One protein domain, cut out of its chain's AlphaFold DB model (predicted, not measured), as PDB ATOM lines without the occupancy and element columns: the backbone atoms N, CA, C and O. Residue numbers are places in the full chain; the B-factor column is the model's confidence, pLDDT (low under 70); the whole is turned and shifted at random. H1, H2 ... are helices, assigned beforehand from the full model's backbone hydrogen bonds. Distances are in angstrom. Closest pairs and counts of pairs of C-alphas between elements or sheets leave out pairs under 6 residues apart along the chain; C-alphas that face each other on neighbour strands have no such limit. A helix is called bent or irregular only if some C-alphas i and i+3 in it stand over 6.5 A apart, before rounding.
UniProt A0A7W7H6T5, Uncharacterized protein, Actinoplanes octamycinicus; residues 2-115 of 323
ATOM      1  N   LEU A   2      27.351 -11.945 -96.200       95.00
ATOM      2  CA  LEU A   2      26.420 -12.612 -97.130       95.00
ATOM      3  C   LEU A   2      25.590 -11.593 -97.933       95.00
ATOM      4  O   LEU A   2      25.570 -11.656 -99.158       95.00
ATOM      5  N   SER A   3      24.958 -10.640 -97.241       94.69
ATOM      6  CA  SER A   3      24.140  -9.591 -97.860       94.69
ATOM      7  C   SER A   3      24.946  -8.667 -98.771       94.69
ATOM      8  O   SER A   3      24.464  -8.337 -99.844       94.69
ATOM      9  N   ASP A   4      26.175  -8.311 -98.389       96.12
ATOM     10  CA  ASP A   4      27.037  -7.435 -99.196       96.12
ATOM     11  C   ASP A   4      27.426  -8.124-100.511       96.12
ATOM     12  O   ASP A   4      27.199  -7.595-101.592       96.12
ATOM     13  N   LEU A   5      27.882  -9.382-100.440       96.62
ATOM     14  CA  LEU A   5      28.191 -10.177-101.634       96.62
ATOM     15  C   LEU A   5      26.963 -10.401-102.521       96.62
ATOM     16  O   LEU A   5      27.093 -10.498-103.741       96.62
ATOM     17  N   ALA A   6      25.777 -10.524-101.922       96.50
ATOM     18  CA  ALA A   6      24.535 -10.619-102.673       96.50
ATOM     19  C   ALA A   6      24.196  -9.291-103.361       96.50
ATOM     20  O   ALA A   6      23.854  -9.304-104.541       96.50
ATOM     21  N   ALA A   7      24.333  -8.161-102.664       96.44
ATOM     22  CA  ALA A   7      24.102  -6.827-103.211       96.44
ATOM     23  C   ALA A   7      25.043  -6.522-104.384       96.44
ATOM     24  O   ALA A   7      24.594  -5.974-105.385       96.44
ATOM     25  N   ASP A   8      26.291  -6.985-104.316       96.62
ATOM     26  CA  ASP A   8      27.281  -6.821-105.384       96.62
ATOM     27  C   ASP A   8      27.129  -7.847-106.527       96.62
ATOM     28  O   ASP A   8      27.825  -7.775-107.538       96.62
ATOM     29  N   GLY A   9      26.244  -8.841-106.384       95.81
ATOM     30  CA  GLY A   9      26.079  -9.928-107.357       95.81
ATOM     31  C   GLY A   9      27.243 -10.925-107.402       95.81
ATOM     32  O   GLY A   9      27.346 -11.723-108.334       95.81
ATOM     33  N   LEU A  10      28.108 -10.911-106.387       97.12
ATOM     34  CA  LEU A  10      29.310 -11.742-106.280       97.12
ATOM     35  C   LEU A  10      29.090 -13.026-105.467       97.12
ATOM     36  O   LEU A  10      29.991 -13.864-105.389       97.12
ATOM     37  N   LEU A  11      27.910 -13.201-104.862       96.88
ATOM     38  CA  LEU A  11      27.636 -14.293-103.926       96.88
ATOM     39  C   LEU A  11      27.895 -15.683-104.526       96.88
ATOM     40  O   LEU A  11      28.634 -16.467-103.931       96.88
ATOM     41  N   ALA A  12      27.347 -15.987-105.706       96.00
ATOM     42  CA  ALA A  12      27.528 -17.308-106.310       96.00
ATOM     43  C   ALA A  12      28.991 -17.607-106.679       96.00
ATOM     44  O   ALA A  12      29.457 -18.733-106.512       96.00
ATOM     45  N   ALA A  13      29.740 -16.597-107.131       96.19
ATOM     46  CA  ALA A  13      31.163 -16.744-107.429       96.19
ATOM     47  C   ALA A  13      31.979 -16.979-106.148       96.19
ATOM     48  O   ALA A  13      32.809 -17.884-106.090       96.19
ATOM     49  N   ALA A  14      31.696 -16.219-105.085       95.88
ATOM     50  CA  ALA A  14      32.349 -16.377-103.788       95.88
ATOM     51  C   ALA A  14      32.044 -17.735-103.126       95.88
ATOM     52  O   ALA A  14      32.867 -18.242-102.359       95.88
ATOM     53  N   ALA A  15      30.887 -18.328-103.430       96.00
ATOM     54  CA  ALA A  15      30.438 -19.616-102.908       96.00
ATOM     55  C   ALA A  15      30.739 -20.816-103.826       96.00
ATOM     56  O   ALA A  15      30.274 -21.924-103.531       96.00
ATOM     57  N   ALA A  16      31.497 -20.631-104.913       94.50
ATOM     58  CA  ALA A  16      31.803 -21.693-105.869       94.50
ATOM     59  C   ALA A  16      32.405 -22.949-105.193       94.50
ATOM     60  O   ALA A  16      33.076 -22.831-104.158       94.50
ATOM     61  N   PRO A  17      32.183 -24.161-105.742       91.06
ATOM     62  CA  PRO A  17      32.808 -25.380-105.231       91.06
ATOM     63  C   PRO A  17      34.331 -25.220-105.100       91.06
ATOM     64  O   PRO A  17      34.977 -24.700-106.005       91.06
ATOM     65  N   GLY A  18      34.895 -25.628-103.961       89.12
ATOM     66  CA  GLY A  18      36.323 -25.458-103.655       89.12
ATOM     67  C   GLY A  18      36.717 -24.083-103.096       89.12
ATOM     68  O   GLY A  18      37.849 -23.917-102.652       89.12
ATOM     69  N   SER A  19      35.802 -23.107-103.047       93.12
ATOM     70  CA  SER A  19      36.069 -21.819-102.399       93.12
ATOM     71  C   SER A  19      36.256 -21.989-100.885       93.12
ATOM     72  O   SER A  19      35.371 -22.548-100.225       93.12
ATOM     73  N   PRO A  20      37.318 -21.418-100.283       91.75
ATOM     74  CA  PRO A  20      37.515 -21.451 -98.834       91.75
ATOM     75  C   PRO A  20      36.420 -20.680 -98.081       91.75
ATOM     76  O   PRO A  20      36.178 -20.921 -96.901       91.75
ATOM     77  N   ARG A  21      35.710 -19.766 -98.760       92.75
ATOM     78  CA  ARG A  21      34.613 -18.982 -98.172       92.75
ATOM     79  C   ARG A  21      33.291 -19.744 -98.121       92.75
ATOM     80  O   ARG A  21      32.376 -19.298 -97.431       92.75
ATOM     81  N   ARG A  22      33.168 -20.880 -98.822       94.06
ATOM     82  CA  ARG A  22      31.897 -21.607 -98.956       94.06
ATOM     83  C   ARG A  22      31.325 -22.022 -97.602       94.06
ATOM     84  O   ARG A  22      30.157 -21.761 -97.358       94.06
ATOM     85  N   ALA A  23      32.135 -22.581 -96.701       93.44
ATOM     86  CA  ALA A  23      31.663 -23.014 -95.382       93.44
ATOM     87  C   ALA A  23      31.087 -21.851 -94.549       93.44
ATOM     88  O   ALA A  23      29.999 -21.962 -93.984       93.44
ATOM     89  N   ALA A  24      31.776 -20.705 -94.532       94.25
ATOM     90  CA  ALA A  24      31.315 -19.512 -93.822       94.25
ATOM     91  C   ALA A  24      30.034 -18.923 -94.442       94.25
ATOM     92  O   ALA A  24      29.130 -18.510 -93.718       94.25
ATOM     93  N   LEU A  25      29.932 -18.919 -95.776       96.31
ATOM     94  CA  LEU A  25      28.735 -18.462 -96.489       96.31
ATOM     95  C   LEU A  25      27.545 -19.398 -96.277       96.31
ATOM     96  O   LEU A  25      26.437 -18.910 -96.081       96.31
ATOM     97  N   THR A  26      27.765 -20.714 -96.252       95.25
ATOM     98  CA  THR A  26      26.734 -21.704 -95.912       95.25
ATOM     99  C   THR A  26      26.191 -21.460 -94.510       95.25
ATOM    100  O   THR A  26      24.979 -21.397 -94.341       95.25
ATOM    101  N   ARG A  27      27.062 -21.250 -93.513       95.56
ATOM    102  CA  ARG A  27      26.631 -20.939 -92.142       95.56
ATOM    103  C   ARG A  27      25.801 -19.654 -92.076       95.56
ATOM    104  O   ARG A  27      24.714 -19.668 -91.521       95.56
ATOM    105  N   ALA A  28      26.268 -18.572 -92.700       96.06
ATOM    106  CA  ALA A  28      25.511 -17.319 -92.740       96.06
ATOM    107  C   ALA A  28      24.173 -17.461 -93.493       96.06
ATOM    108  O   ALA A  28      23.186 -16.814 -93.149       96.06
ATOM    109  N   ALA A  29      24.129 -18.302 -94.531       97.19
ATOM    110  CA  ALA A  29      22.902 -18.599 -95.258       97.19
ATOM    111  C   ALA A  29      21.920 -19.412 -94.406       97.19
ATOM    112  O   ALA A  29      20.723 -19.163 -94.505       97.19
ATOM    113  N   TYR A  30      22.397 -20.322 -93.553       96.81
ATOM    114  CA  TYR A  30      21.557 -21.036 -92.589       96.81
ATOM    115  C   TYR A  30      20.795 -20.068 -91.683       96.81
ATOM    116  O   TYR A  30      19.567 -20.130 -91.648       96.81
ATOM    117  N   ASP A  31      21.493 -19.123 -91.050       95.25
ATOM    118  CA  ASP A  31      20.879 -18.140 -90.146       95.25
ATOM    119  C   ASP A  31      19.764 -17.329 -90.838       95.25
ATOM    120  O   ASP A  31      18.712 -17.063 -90.257       95.25
ATOM    121  N   LEU A  32      19.966 -16.981 -92.114       97.25
ATOM    122  CA  LEU A  32      18.995 -16.248 -92.930       97.25
ATOM    123  C   LEU A  32      17.809 -17.118 -93.386       97.25
ATOM    124  O   LEU A  32      16.651 -16.702 -93.322       97.25
ATOM    125  N   VAL A  33      18.096 -18.295 -93.942       97.81
ATOM    126  CA  VAL A  33      17.126 -19.141 -94.655       97.81
ATOM    127  C   VAL A  33      16.200 -19.861 -93.681       97.81
ATOM    128  O   VAL A  33      15.013 -20.016 -93.975       97.81
ATOM    129  N   TRP A  34      16.715 -20.266 -92.523       96.94
ATOM    130  CA  TRP A  34      16.005 -21.050 -91.516       96.94
ATOM    131  C   TRP A  34      14.619 -20.485 -91.143       96.94
ATOM    132  O   TRP A  34      13.615 -21.172 -91.377       96.94
ATOM    133  N   PRO A  35      14.486 -19.229 -90.660       96.56
ATOM    134  CA  PRO A  35      13.175 -18.666 -90.326       96.56
ATOM    135  C   PRO A  35      12.274 -18.454 -91.555       96.56
ATOM    136  O   PRO A  35      11.044 -18.536 -91.447       96.56
ATOM    137  N   ILE A  36      12.858 -18.207 -92.734       97.44
ATOM    138  CA  ILE A  36      12.111 -17.987 -93.981       97.44
ATOM    139  C   ILE A  36      11.453 -19.288 -94.439       97.44
ATOM    140  O   ILE A  36      10.258 -19.285 -94.744       97.44
ATOM    141  N   VAL A  37      12.198 -20.397 -94.468       97.81
ATOM    142  CA  VAL A  37      11.680 -21.712 -94.876       97.81
ATOM    143  C   VAL A  37      10.577 -22.162 -93.932       97.81
ATOM    144  O   VAL A  37       9.496 -22.526 -94.405       97.81
ATOM    145  N   PHE A  38      10.790 -22.034 -92.619       97.00
ATOM    146  CA  PHE A  38       9.774 -22.424 -91.647       97.00
ATOM    147  C   PHE A  38       8.468 -21.647 -91.861       97.00
ATOM    148  O   PHE A  38       7.389 -22.231 -91.989       97.00
ATOM    149  N   THR A  39       8.569 -20.320 -91.978       96.56
ATOM    150  CA  THR A  39       7.406 -19.432 -92.106       96.56
ATOM    151  C   THR A  39       6.689 -19.590 -93.448       96.56
ATOM    152  O   THR A  39       5.459 -19.585 -93.497       96.56
ATOM    153  N   ARG A  40       7.435 -19.695 -94.554       95.94
ATOM    154  CA  ARG A  40       6.875 -19.671 -95.918       95.94
ATOM    155  C   ARG A  40       6.450 -21.040 -96.430       95.94
ATOM    156  O   ARG A  40       5.575 -21.099 -97.296       95.94
ATOM    157  N   LEU A  41       7.056 -22.116 -95.935       95.38
ATOM    158  CA  LEU A  41       6.824 -23.468 -96.432       95.38
ATOM    159  C   LEU A  41       6.379 -24.412 -95.316       95.38
ATOM    160  O   LEU A  41       5.229 -24.854 -95.343       95.38
ATOM    161  N   THR A  42       7.251 -24.688 -94.346       93.50
ATOM    162  CA  THR A  42       7.066 -25.774 -93.369       93.50
ATOM    163  C   THR A  42       5.781 -25.616 -92.579       93.50
ATOM    164  O   THR A  42       4.958 -26.523 -92.593       93.50
ATOM    165  N   ARG A  43       5.522 -24.438 -91.996       95.00
ATOM    166  CA  ARG A  43       4.293 -24.179 -91.230       95.00
ATOM    167  C   ARG A  43       3.033 -24.537 -92.020       95.00
ATOM    168  O   ARG A  43       2.140 -25.196 -91.499       95.00
ATOM    169  N   ARG A  44       2.949 -24.115 -93.285       95.75
ATOM    170  CA  ARG A  44       1.784 -24.396 -94.137       95.75
ATOM    171  C   ARG A  44       1.672 -25.883 -94.462       95.75
ATOM    172  O   ARG A  44       0.572 -26.422 -94.425       95.75
ATOM    173  N   VAL A  45       2.789 -26.525 -94.800       91.69
ATOM    174  CA  VAL A  45       2.829 -27.953 -95.146       91.69
ATOM    175  C   VAL A  45       2.438 -28.813 -93.944       91.69
ATOM    176  O   VAL A  45       1.618 -29.713 -94.090       91.69
ATOM    177  N   GLU A  46       2.947 -28.506 -92.753       89.38
ATOM    178  CA  GLU A  46       2.621 -29.252 -91.537       89.38
ATOM    179  C   GLU A  46       1.164 -29.045 -91.101       89.38
ATOM    180  O   GLU A  46       0.500 -30.008 -90.726       89.38
ATOM    181  N   LEU A  47       0.591 -27.844 -91.273       88.81
ATOM    182  CA  LEU A  47      -0.856 -27.647 -91.089       88.81
ATOM    183  C   LEU A  47      -1.684 -28.507 -92.050       88.81
ATOM    184  O   LEU A  47      -2.666 -29.116 -91.637       88.81
ATOM    185  N   GLN A  48      -1.280 -28.593 -93.319       84.31
ATOM    186  CA  GLN A  48      -1.958 -29.431 -94.315       84.31
ATOM    187  C   GLN A  48      -1.837 -30.928 -94.008       84.31
ATOM    188  O   GLN A  48      -2.739 -31.692 -94.344       84.31
ATOM    189  N   ARG A  49      -0.744 -31.344 -93.362       83.19
ATOM    190  CA  ARG A  49      -0.536 -32.719 -92.883       83.19
ATOM    191  C   ARG A  49      -1.294 -33.031 -91.591       83.19
ATOM    192  O   ARG A  49      -1.358 -34.192 -91.211       83.19
ATOM    193  N   GLY A  50      -1.892 -32.029 -90.942       86.12
ATOM    194  CA  GLY A  50      -2.577 -32.203 -89.662       86.12
ATOM    195  C   GLY A  50      -1.627 -32.234 -88.463       86.12
ATOM    196  O   GLY A  50      -1.971 -32.808 -87.437       86.12
ATOM    197  N   HIS A  51      -0.450 -31.609 -88.569       89.94
ATOM    198  CA  HIS A  51       0.541 -31.490 -87.498       89.94
ATOM    199  C   HIS A  51       0.564 -30.059 -86.910       89.94
ATOM    200  O   HIS A  51       1.520 -29.303 -87.124       89.94
ATOM    201  N   PRO A  52      -0.473 -29.627 -86.162       90.38
ATOM    202  CA  PRO A  52      -0.549 -28.261 -85.639       90.38
ATOM    203  C   PRO A  52       0.551 -27.949 -84.615       90.38
ATOM    204  O   PRO A  52       1.005 -26.807 -84.541       90.38
ATOM    205  N   ALA A  53       1.019 -28.952 -83.862       89.06
ATOM    206  CA  ALA A  53       2.140 -28.801 -82.936       89.06
ATOM    207  C   ALA A  53       3.426 -28.416 -83.688       89.06
ATOM    208  O   ALA A  53       4.024 -27.383 -83.390       89.06
ATOM    209  N   CYS A  54       3.769 -29.162 -84.739       90.69
ATOM    210  CA  CYS A  54       4.918 -28.896 -85.607       90.69
ATOM    211  C   CYS A  54       4.811 -27.546 -86.333       90.69
ATOM    212  O   CYS A  54       5.794 -26.831 -86.494       90.69
ATOM    213  N   ALA A  55       3.604 -27.134 -86.720       94.00
ATOM    214  CA  ALA A  55       3.385 -25.840 -87.362       94.00
ATOM    215  C   ALA A  55       3.602 -24.626 -86.431       94.00
ATOM    216  O   ALA A  55       3.762 -23.493 -86.911       94.00
ATOM    217  N   SER A  56       3.582 -24.838 -85.111       93.38
ATOM    218  CA  SER A  56       3.659 -23.753 -84.129       93.38
ATOM    219  C   SER A  56       5.079 -23.212 -83.924       93.38
ATOM    220  O   SER A  56       5.225 -22.001 -83.755       93.38
ATOM    221  N   GLY A  57       6.115 -24.045 -84.060       91.25
ATOM    222  CA  GLY A  57       7.516 -23.638 -83.923       91.25
ATOM    223  C   GLY A  57       8.498 -24.710 -84.402       91.25
ATOM    224  O   GLY A  57       8.143 -25.885 -84.471       91.25
ATOM    225  N   VAL A  58       9.725 -24.298 -84.744       91.94
ATOM    226  CA  VAL A  58      10.802 -25.215 -85.174       91.94
ATOM    227  C   VAL A  58      11.203 -26.161 -84.039       91.94
ATOM    228  O   VAL A  58      11.440 -27.339 -84.267       91.94
ATOM    229  N   ASP A  59      11.200 -25.654 -82.809       91.00
ATOM    230  CA  ASP A  59      11.441 -26.383 -81.559       91.00
ATOM    231  C   ASP A  59      10.402 -27.478 -81.271       91.00
ATOM    232  O   ASP A  59      10.608 -28.310 -80.393       91.00
ATOM    233  N   ARG A  60       9.283 -27.485 -82.006       91.31
ATOM    234  CA  ARG A  60       8.188 -28.454 -81.859       91.31
ATOM    235  C   ARG A  60       8.023 -29.374 -83.062       91.31
ATOM    236  O   ARG A  60       7.006 -30.065 -83.178       91.31
ATOM    237  N   LEU A  61       8.969 -29.348 -83.997       84.62
ATOM    238  CA  LEU A  61       8.991 -30.312 -85.086       84.62
ATOM    239  C   LEU A  61       9.296 -31.694 -84.503       84.62
ATOM    240  O   LEU A  61      10.294 -31.866 -83.813       84.62
ATOM    241  N   ALA A  62       8.431 -32.667 -84.790       80.81
ATOM    242  CA  ALA A  62       8.767 -34.072 -84.590       80.81
ATOM    243  C   ALA A  62       9.927 -34.460 -85.520       80.81
ATOM    244  O   ALA A  62      10.081 -33.831 -86.569       80.81
ATOM    245  N   ASP A  63      10.678 -35.506 -85.184       77.94
ATOM    246  CA  ASP A  63      11.909 -35.912 -85.885       77.94
ATOM    247  C   ASP A  63      11.740 -35.966 -87.417       77.94
ATOM    248  O   ASP A  63      12.433 -35.262 -88.149       77.94
ATOM    249  N   ASP A  64      10.709 -36.657 -87.915       77.81
ATOM    250  CA  ASP A  64      10.402 -36.731 -89.354       77.81
ATOM    251  C   ASP A  64      10.118 -35.364 -90.007       77.81
ATOM    252  O   ASP A  64      10.372 -35.143 -91.197       77.81
ATOM    253  N   CYS A  65       9.513 -34.443 -89.256       85.94
ATOM    254  CA  CYS A  65       9.210 -33.093 -89.730       85.94
ATOM    255  C   CYS A  65      10.465 -32.214 -89.706       85.94
ATOM    256  O   CYS A  65      10.639 -31.385 -90.603       85.94
ATOM    257  N   LEU A  66      11.329 -32.413 -88.708       88.38
ATOM    258  CA  LEU A  66      12.605 -31.730 -88.558       88.38
ATOM    259  C   LEU A  66      13.560 -32.121 -89.690       88.38
ATOM    260  O   LEU A  66      14.089 -31.237 -90.362       88.38
ATOM    261  N   ASP A  67      13.676 -33.412 -89.997       85.50
ATOM    262  CA  ASP A  67      14.489 -33.910 -91.110       85.50
ATOM    263  C   ASP A  67      14.056 -33.303 -92.446       85.50
ATOM    264  O   ASP A  67      14.873 -32.788 -93.211       85.50
ATOM    265  N   ARG A  68      12.745 -33.296 -92.724       87.62
ATOM    266  CA  ARG A  68      12.199 -32.677 -93.945       87.62
ATOM    267  C   ARG A  68      12.465 -31.179 -93.999       87.62
ATOM    268  O   ARG A  68      12.744 -30.646 -95.071       87.62
ATOM    269  N   PHE A  69      12.366 -30.504 -92.859       92.81
ATOM    270  CA  PHE A  69      12.673 -29.087 -92.756       92.81
ATOM    271  C   PHE A  69      14.153 -28.806 -93.049       92.81
ATOM    272  O   PHE A  69      14.436 -27.905 -93.838       92.81
ATOM    273  N   HIS A  70      15.082 -29.607 -92.521       92.38
ATOM    274  CA  HIS A  70      16.505 -29.524 -92.866       92.38
ATOM    275  C   HIS A  70      16.745 -29.734 -94.367       92.38
ATOM    276  O   HIS A  70      17.399 -28.913 -95.009       92.38
ATOM    277  N   ASP A  71      16.128 -30.765 -94.948       91.62
ATOM    278  CA  ASP A  71      16.177 -31.087 -96.381       91.62
ATOM    279  C   ASP A  71      15.726 -29.918 -97.286       91.62
ATOM    280  O   ASP A  71      16.193 -29.775 -98.428       91.62
ATOM    281  N   ASP A  72      14.773 -29.118 -96.798       95.31
ATOM    282  CA  ASP A  72      14.231 -27.932 -97.463       95.31
ATOM    283  C   ASP A  72      15.119 -26.695 -97.247       95.31
ATOM    284  O   ASP A  72      15.333 -25.923 -98.185       95.31
ATOM    285  N   VAL A  73      15.680 -26.511 -96.048       97.25
ATOM    286  CA  VAL A  73      16.650 -25.441 -95.759       97.25
ATOM    287  C   VAL A  73      17.901 -25.612 -96.617       97.25
ATOM    288  O   VAL A  73      18.295 -24.679 -97.319       97.25
ATOM    289  N   GLU A  74      18.480 -26.811 -96.641       95.56
ATOM    290  CA  GLU A  74      19.647 -27.129 -97.467       95.56
ATOM    291  C   GLU A  74      19.382 -26.885 -98.951       95.56
ATOM    292  O   GLU A  74      20.223 -26.324 -99.653       95.56
ATOM    293  N   ALA A  75      18.188 -27.242 -99.427       96.56
ATOM    294  CA  ALA A  75      17.782 -27.005-100.807       96.56
ATOM    295  C   ALA A  75      17.769 -25.515-101.173       96.56
ATOM    296  O   ALA A  75      18.174 -25.142-102.276       96.56
ATOM    297  N   VAL A  76      17.292 -24.663-100.266       97.88
ATOM    298  CA  VAL A  76      17.237 -23.214-100.482       97.88
ATOM    299  C   VAL A  76      18.625 -22.585-100.385       97.88
ATOM    300  O   VAL A  76      18.938 -21.702-101.182       97.88
ATOM    301  N   ILE A  77      19.479 -23.059 -99.475       97.75
ATOM    302  CA  ILE A  77      20.876 -22.614 -99.379       97.75
ATOM    303  C   ILE A  77      21.648 -22.989-100.649       97.75
ATOM    304  O   ILE A  77      22.328 -22.140-101.222       97.75
ATOM    305  N   ASP A  78      21.513 -24.229-101.126       95.94
ATOM    306  CA  ASP A  78      22.132 -24.685-102.374       95.94
ATOM    307  C   ASP A  78      21.669 -23.839-103.571       95.94
ATOM    308  O   ASP A  78      22.489 -23.388-104.376       95.94
ATOM    309  N   ASP A  79      20.366 -23.549-103.662       96.88
ATOM    310  CA  ASP A  79      19.817 -22.687-104.710       96.88
ATOM    311  C   ASP A  79      20.364 -21.255-104.630       96.88
ATOM    312  O   ASP A  79      20.791 -20.716-105.653       96.88
ATOM    313  N   LEU A  80      20.411 -20.670-103.428       97.44
ATOM    314  CA  LEU A  80      20.947 -19.335-103.180       97.44
ATOM    315  C   LEU A  80      22.415 -19.237-103.606       97.44
ATOM    316  O   LEU A  80      22.768 -18.391-104.429       97.44
ATOM    317  N   LEU A  81      23.263 -20.121-103.080       96.75
ATOM    318  CA  LEU A  81      24.706 -20.084-103.314       96.75
ATOM    319  C   LEU A  81      25.088 -20.459-104.752       96.75
ATOM    320  O   LEU A  81      26.170 -20.102-105.204       96.75
ATOM    321  N   THR A  82      24.215 -21.144-105.492       95.31
ATOM    322  CA  THR A  82      24.473 -21.525-106.891       95.31
ATOM    323  C   THR A  82      23.962 -20.486-107.897       95.31
ATOM    324  O   THR A  82      24.562 -20.295-108.967       95.31
ATOM    325  N   HIS A  83      22.851 -19.804-107.588       94.94
ATOM    326  CA  HIS A  83      22.113 -18.992-108.564       94.94
ATOM    327  C   HIS A  83      22.087 -17.485-108.273       94.94
ATOM    328  O   HIS A  83      21.672 -16.728-109.153       94.94
ATOM    329  N   ALA A  84      22.565 -17.014-107.116       95.94
ATOM    330  CA  ALA A  84      22.711 -15.583-106.822       95.94
ATOM    331  C   ALA A  84      23.896 -14.948-107.581       95.94
ATOM    332  O   ALA A  84      24.942 -14.643-107.009       95.94
ATOM    333  N   ARG A  85      23.736 -14.797-108.902       95.50
ATOM    334  CA  ARG A  85      24.752 -14.290-109.850       95.50
ATOM    335  C   ARG A  85      24.553 -12.829-110.257       95.50
ATOM    336  O   ARG A  85      25.253 -12.337-111.130       95.50
ATOM    337  N   GLN A  86      23.519 -12.191-109.726       96.00
ATOM    338  CA  GLN A  86      23.132 -10.819-110.038       96.00
ATOM    339  C   GLN A  86      22.967 -10.053-108.724       96.00
ATOM    340  O   GLN A  86      22.690 -10.701-107.713       96.00
ATOM    341  N   PRO A  87      23.113  -8.719-108.726       97.62
ATOM    342  CA  PRO A  87      22.835  -7.875-107.568       97.62
ATOM    343  C   PRO A  87      21.461  -8.146-106.934       97.62
ATOM    344  O   PRO A  87      20.428  -8.099-107.606       97.62
ATOM    345  N   ILE A  88      21.437  -8.409-105.626       97.62
ATOM    346  CA  ILE A  88      20.230  -8.640-104.824       97.62
ATOM    347  C   ILE A  88      20.208  -7.648-103.661       97.62
ATOM    348  O   ILE A  88      20.842  -7.855-102.632       97.62
ATOM    349  N   LEU A  89      19.406  -6.590-103.795       94.44
ATOM    350  CA  LEU A  89      19.285  -5.543-102.770       94.44
ATOM    351  C   LEU A  89      18.501  -5.997-101.527       94.44
ATOM    352  O   LEU A  89      18.707  -5.488-100.431       94.44
ATOM    353  N   ARG A  90      17.569  -6.947-101.690       96.62
ATOM    354  CA  ARG A  90      16.715  -7.476-100.612       96.62
ATOM    355  C   ARG A  90      16.786  -8.995-100.579       96.62
ATOM    356  O   ARG A  90      15.910  -9.680-101.106       96.62
ATOM    357  N   LEU A  91      17.849  -9.508 -99.964       96.69
ATOM    358  CA  LEU A  91      18.177 -10.933 -99.970       96.69
ATOM    359  C   LEU A  91      17.055 -11.812 -99.399       96.69
ATOM    360  O   LEU A  91      16.677 -12.799-100.021       96.69
ATOM    361  N   GLU A  92      16.447 -11.409 -98.285       97.06
ATOM    362  CA  GLU A  92      15.319 -12.121 -97.666       97.06
ATOM    363  C   GLU A  92      14.124 -12.272 -98.615       97.06
ATOM    364  O   GLU A  92      13.541 -13.347 -98.730       97.06
ATOM    365  N   ALA A  93      13.763 -11.195 -99.321       96.25
ATOM    366  CA  ALA A  93      12.644 -11.198-100.258       96.25
ATOM    367  C   ALA A  93      12.939 -12.090-101.470       96.25
ATOM    368  O   ALA A  93      12.067 -12.832-101.924       96.25
ATOM    369  N   TRP A  94      14.182 -12.053-101.957       97.19
ATOM    370  CA  TRP A  94      14.641 -12.919-103.037       97.19
ATOM    371  C   TRP A  94      14.586 -14.398-102.637       97.19
ATOM    372  O   TRP A  94      14.025 -15.211-103.372       97.19
ATOM    373  N   VAL A  95      15.083 -14.741-101.443       97.44
ATOM    374  CA  VAL A  95      15.015 -16.104-100.894       97.44
ATOM    375  C   VAL A  95      13.558 -16.536-100.738       97.44
ATOM    376  O   VAL A  95      13.176 -17.588-101.248       97.44
ATOM    377  N   ALA A  96      12.717 -15.707-100.110       96.50
ATOM    378  CA  ALA A  96      11.305 -16.004 -99.873       96.50
ATOM    379  C   ALA A  96      10.530 -16.301-101.169       96.50
ATOM    380  O   ALA A  96       9.690 -17.201-101.184       96.50
ATOM    381  N   ALA A  97      10.830 -15.592-102.262       96.00
ATOM    382  CA  ALA A  97      10.217 -15.829-103.569       96.00
ATOM    383  C   ALA A  97      10.644 -17.163-104.209       96.00
ATOM    384  O   ALA A  97       9.933 -17.700-105.060       96.00
ATOM    385  N   ARG A  98      11.797 -17.711-103.810       96.06
ATOM    386  CA  ARG A  98      12.397 -18.901-104.425       96.06
ATOM    387  C   ARG A  98      12.227 -20.184-103.631       96.06
ATOM    388  O   ARG A  98      12.352 -21.242-104.242       96.06
ATOM    389  N   VAL A  99      11.872 -20.110-102.343       95.81
ATOM    390  CA  VAL A  99      11.720 -21.279-101.451       95.81
ATOM    391  C   VAL A  99      11.014 -22.447-102.145       95.81
ATOM    392  O   VAL A  99      11.591 -23.520-102.269       95.81
ATOM    393  N   GLY A 100       9.807 -22.235-102.681       92.62
ATOM    394  CA  GLY A 100       9.036 -23.319-103.299       92.62
ATOM    395  C   GLY A 100       9.688 -23.925-104.549       92.62
ATOM    396  O   GLY A 100       9.629 -25.132-104.755       92.62
ATOM    397  N   ALA A 101      10.327 -23.111-105.394       93.19
ATOM    398  CA  ALA A 101      11.003 -23.613-106.589       93.19
ATOM    399  C   ALA A 101      12.295 -24.364-106.233       93.19
ATOM    400  O   ALA A 101      12.572 -25.419-106.811       93.19
ATOM    401  N   ALA A 102      13.061 -23.842-105.271       95.38
ATOM    402  CA  ALA A 102      14.300 -24.435-104.789       95.38
ATOM    403  C   ALA A 102      14.055 -25.821-104.175       95.38
ATOM    404  O   ALA A 102      14.682 -26.792-104.604       95.38
ATOM    405  N   THR A 103      13.083 -25.944-103.266       93.94
ATOM    406  CA  THR A 103      12.758 -27.220-102.610       93.94
ATOM    407  C   THR A 103      12.206 -28.248-103.595       93.94
ATOM    408  O   THR A 103      12.662 -29.391-103.614       93.94
ATOM    409  N   VAL A 104      11.319 -27.849-104.517       91.00
ATOM    410  CA  VAL A 104      10.814 -28.742-105.578       91.00
ATOM    411  C   VAL A 104      11.939 -29.225-106.496       91.00
ATOM    412  O   VAL A 104      11.979 -30.402-106.864       91.00
ATOM    413  N   ASN A 105      12.857 -28.344-106.894       90.25
ATOM    414  CA  ASN A 105      13.976 -28.728-107.751       90.25
ATOM    415  C   ASN A 105      14.962 -29.639-107.019       90.25
ATOM    416  O   ASN A 105      15.394 -30.635-107.598       90.25
ATOM    417  N   ALA A 106      15.275 -29.356-105.754       88.25
ATOM    418  CA  ALA A 106      16.114 -30.226-104.940       88.25
ATOM    419  C   ALA A 106      15.469 -31.602-104.743       88.25
ATOM    420  O   ALA A 106      16.119 -32.617-104.979       88.25
ATOM    421  N   HIS A 107      14.168 -31.658-104.443       86.88
ATOM    422  CA  HIS A 107      13.419 -32.910-104.368       86.88
ATOM    423  C   HIS A 107      13.513 -33.714-105.677       86.88
ATOM    424  O   HIS A 107      13.818 -34.906-105.657       86.88
ATOM    425  N   ARG A 108      13.337 -33.061-106.836       87.94
ATOM    426  CA  ARG A 108      13.503 -33.699-108.157       87.94
ATOM    427  C   ARG A 108      14.918 -34.233-108.376       87.94
ATOM    428  O   ARG A 108      15.057 -35.353-108.861       87.94
ATOM    429  N   ARG A 109      15.954 -33.468-108.008       87.06
ATOM    430  CA  ARG A 109      17.360 -33.902-108.095       87.06
ATOM    431  C   ARG A 109      17.620 -35.116-107.204       87.06
ATOM    432  O   ARG A 109      18.143 -36.109-107.698       87.06
ATOM    433  N   ARG A 110      17.180 -35.079-105.939       86.31
ATOM    434  CA  ARG A 110      17.310 -36.194-104.983       86.31
ATOM    435  C   ARG A 110      16.646 -37.472-105.505       86.31
ATOM    436  O   ARG A 110      17.217 -38.547-105.373       86.31
ATOM    437  N   ARG A 111      15.477 -37.360-106.146       86.31
ATOM    438  CA  ARG A 111      14.811 -38.496-106.810       86.31
ATOM    439  C   ARG A 111      15.605 -39.019-108.005       86.31
ATOM    440  O   ARG A 111      15.845 -40.217-108.087       86.31
ATOM    441  N   GLY A 112      16.041 -38.126-108.895       85.00
ATOM    442  CA  GLY A 112      16.820 -38.496-110.078       85.00
ATOM    443  C   GLY A 112      18.149 -39.174-109.737       85.00
ATOM    444  O   GLY A 112      18.512 -40.145-110.388       85.00
ATOM    445  N   ALA A 113      18.826 -38.728-108.674       84.50
ATOM    446  CA  ALA A 113      20.052 -39.350-108.175       84.50
ATOM    447  C   ALA A 113      19.855 -40.809-107.719       84.50
ATOM    448  O   ALA A 113      20.804 -41.582-107.721       84.50
ATOM    449  N   ARG A 114      18.621 -41.204-107.374       82.88
ATOM    450  CA  ARG A 114      18.243 -42.585-107.015       82.88
ATOM    451  C   ARG A 114      17.698 -43.385-108.202       82.88
ATOM    452  O   ARG A 114      17.153 -44.464-108.018       82.88
ATOM    453  N   GLY A 115      17.743 -42.827-109.412       83.12
ATOM    454  CA  GLY A 115      17.104 -43.406-110.595       83.12
ATOM    455  C   GLY A 115      15.574 -43.302-110.600       83.12
ATOM    456  O   GLY A 115      14.931 -43.774-111.532       83.12
TER     457      GLY A 115
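What this domain is: This is residues 2 to 115 of the 323 residues of an uncharacterized protein of Actinoplanes octamycinicus (UniProt A0A7W7H6T5). Two long helices, H3 and H5, cross as an X, and a third, H6, crosses both; residues 108 to 115, of which 108 to 113 belong to H6, stick out as a free arm. The short H1 and H2 sit at one end of the X, and the short H4 packs on H3 at the other. The 114 printed residues hold six named helices, H1 to H6 in chain order, and no named strand: all helix, with mostly crossed packing, the helices at large angles. The whole is compact, with a radius of gyration of the C-alphas of 14.6 A and spans of 42 by 35 by 22 A.

Where its parts are: H1 is residues 2 to 7, from C-alpha 2 at (26.420, -12.612, -97.130), and H2 is 11 to 14. H3, residues 22 to 49, is 34.8 A long, with a kink of 49 degrees near residue 35; it is only just irregular, C-alphas 40 and 43 being 7.0 A apart. H4 is residues 52 to 56; H5, 63 to 83, is 30.1 A long. H6, residues 91 to 113, is 29.6 A long and ends at C-alpha 113 (20.052, -39.350, -108.175); it has a kink of 53 degrees near residue 98 and is irregular, C-alphas 97 and 100 being 7.6 A apart.

How they stand to each other: H3, the hub, touches H5 at a steep tilt of 50 degrees, opposite ways; the closest C-alphas, of Ala 29 and Ile 77, are 6.1 A apart. Residues 32 to 41 of H3 touch H6, about perpendicular at 82 degrees, closest at C-alphas Ile 36 and Ala 96, 6.3 A. H5 touches H6 with residues 72 to 80, C-alphas Ala 75 and Thr 103 closest at 5.3 A. H4 touches residues 42 to 47 of H3, C-alphas Arg 43 and Ala 55 closest at 4.3 A. H2 touches H5, C-alphas Ala 12 and Leu 81 closest at 5.0 A. H1 only just touches H3, with 3 pairs of C-alphas within 8 A, Leu 2 and Leu 25 closest at 6.3 A. H1 and H4 are apart. Every O i to N i+4 pair is within hydrogen-bond range in H1, H4 and H5, 20 of 24 in H3 and 17 of 19 in H6; H2 is too short for such a pair.

The domain as a whole: The C-alphas farthest apart, of Pro 20 and Gly 50, are 42.5 A apart. The printed part has no cut, and no link is long. Mean pLDDT of the printed part is 93.0, and no printed residue is under 70.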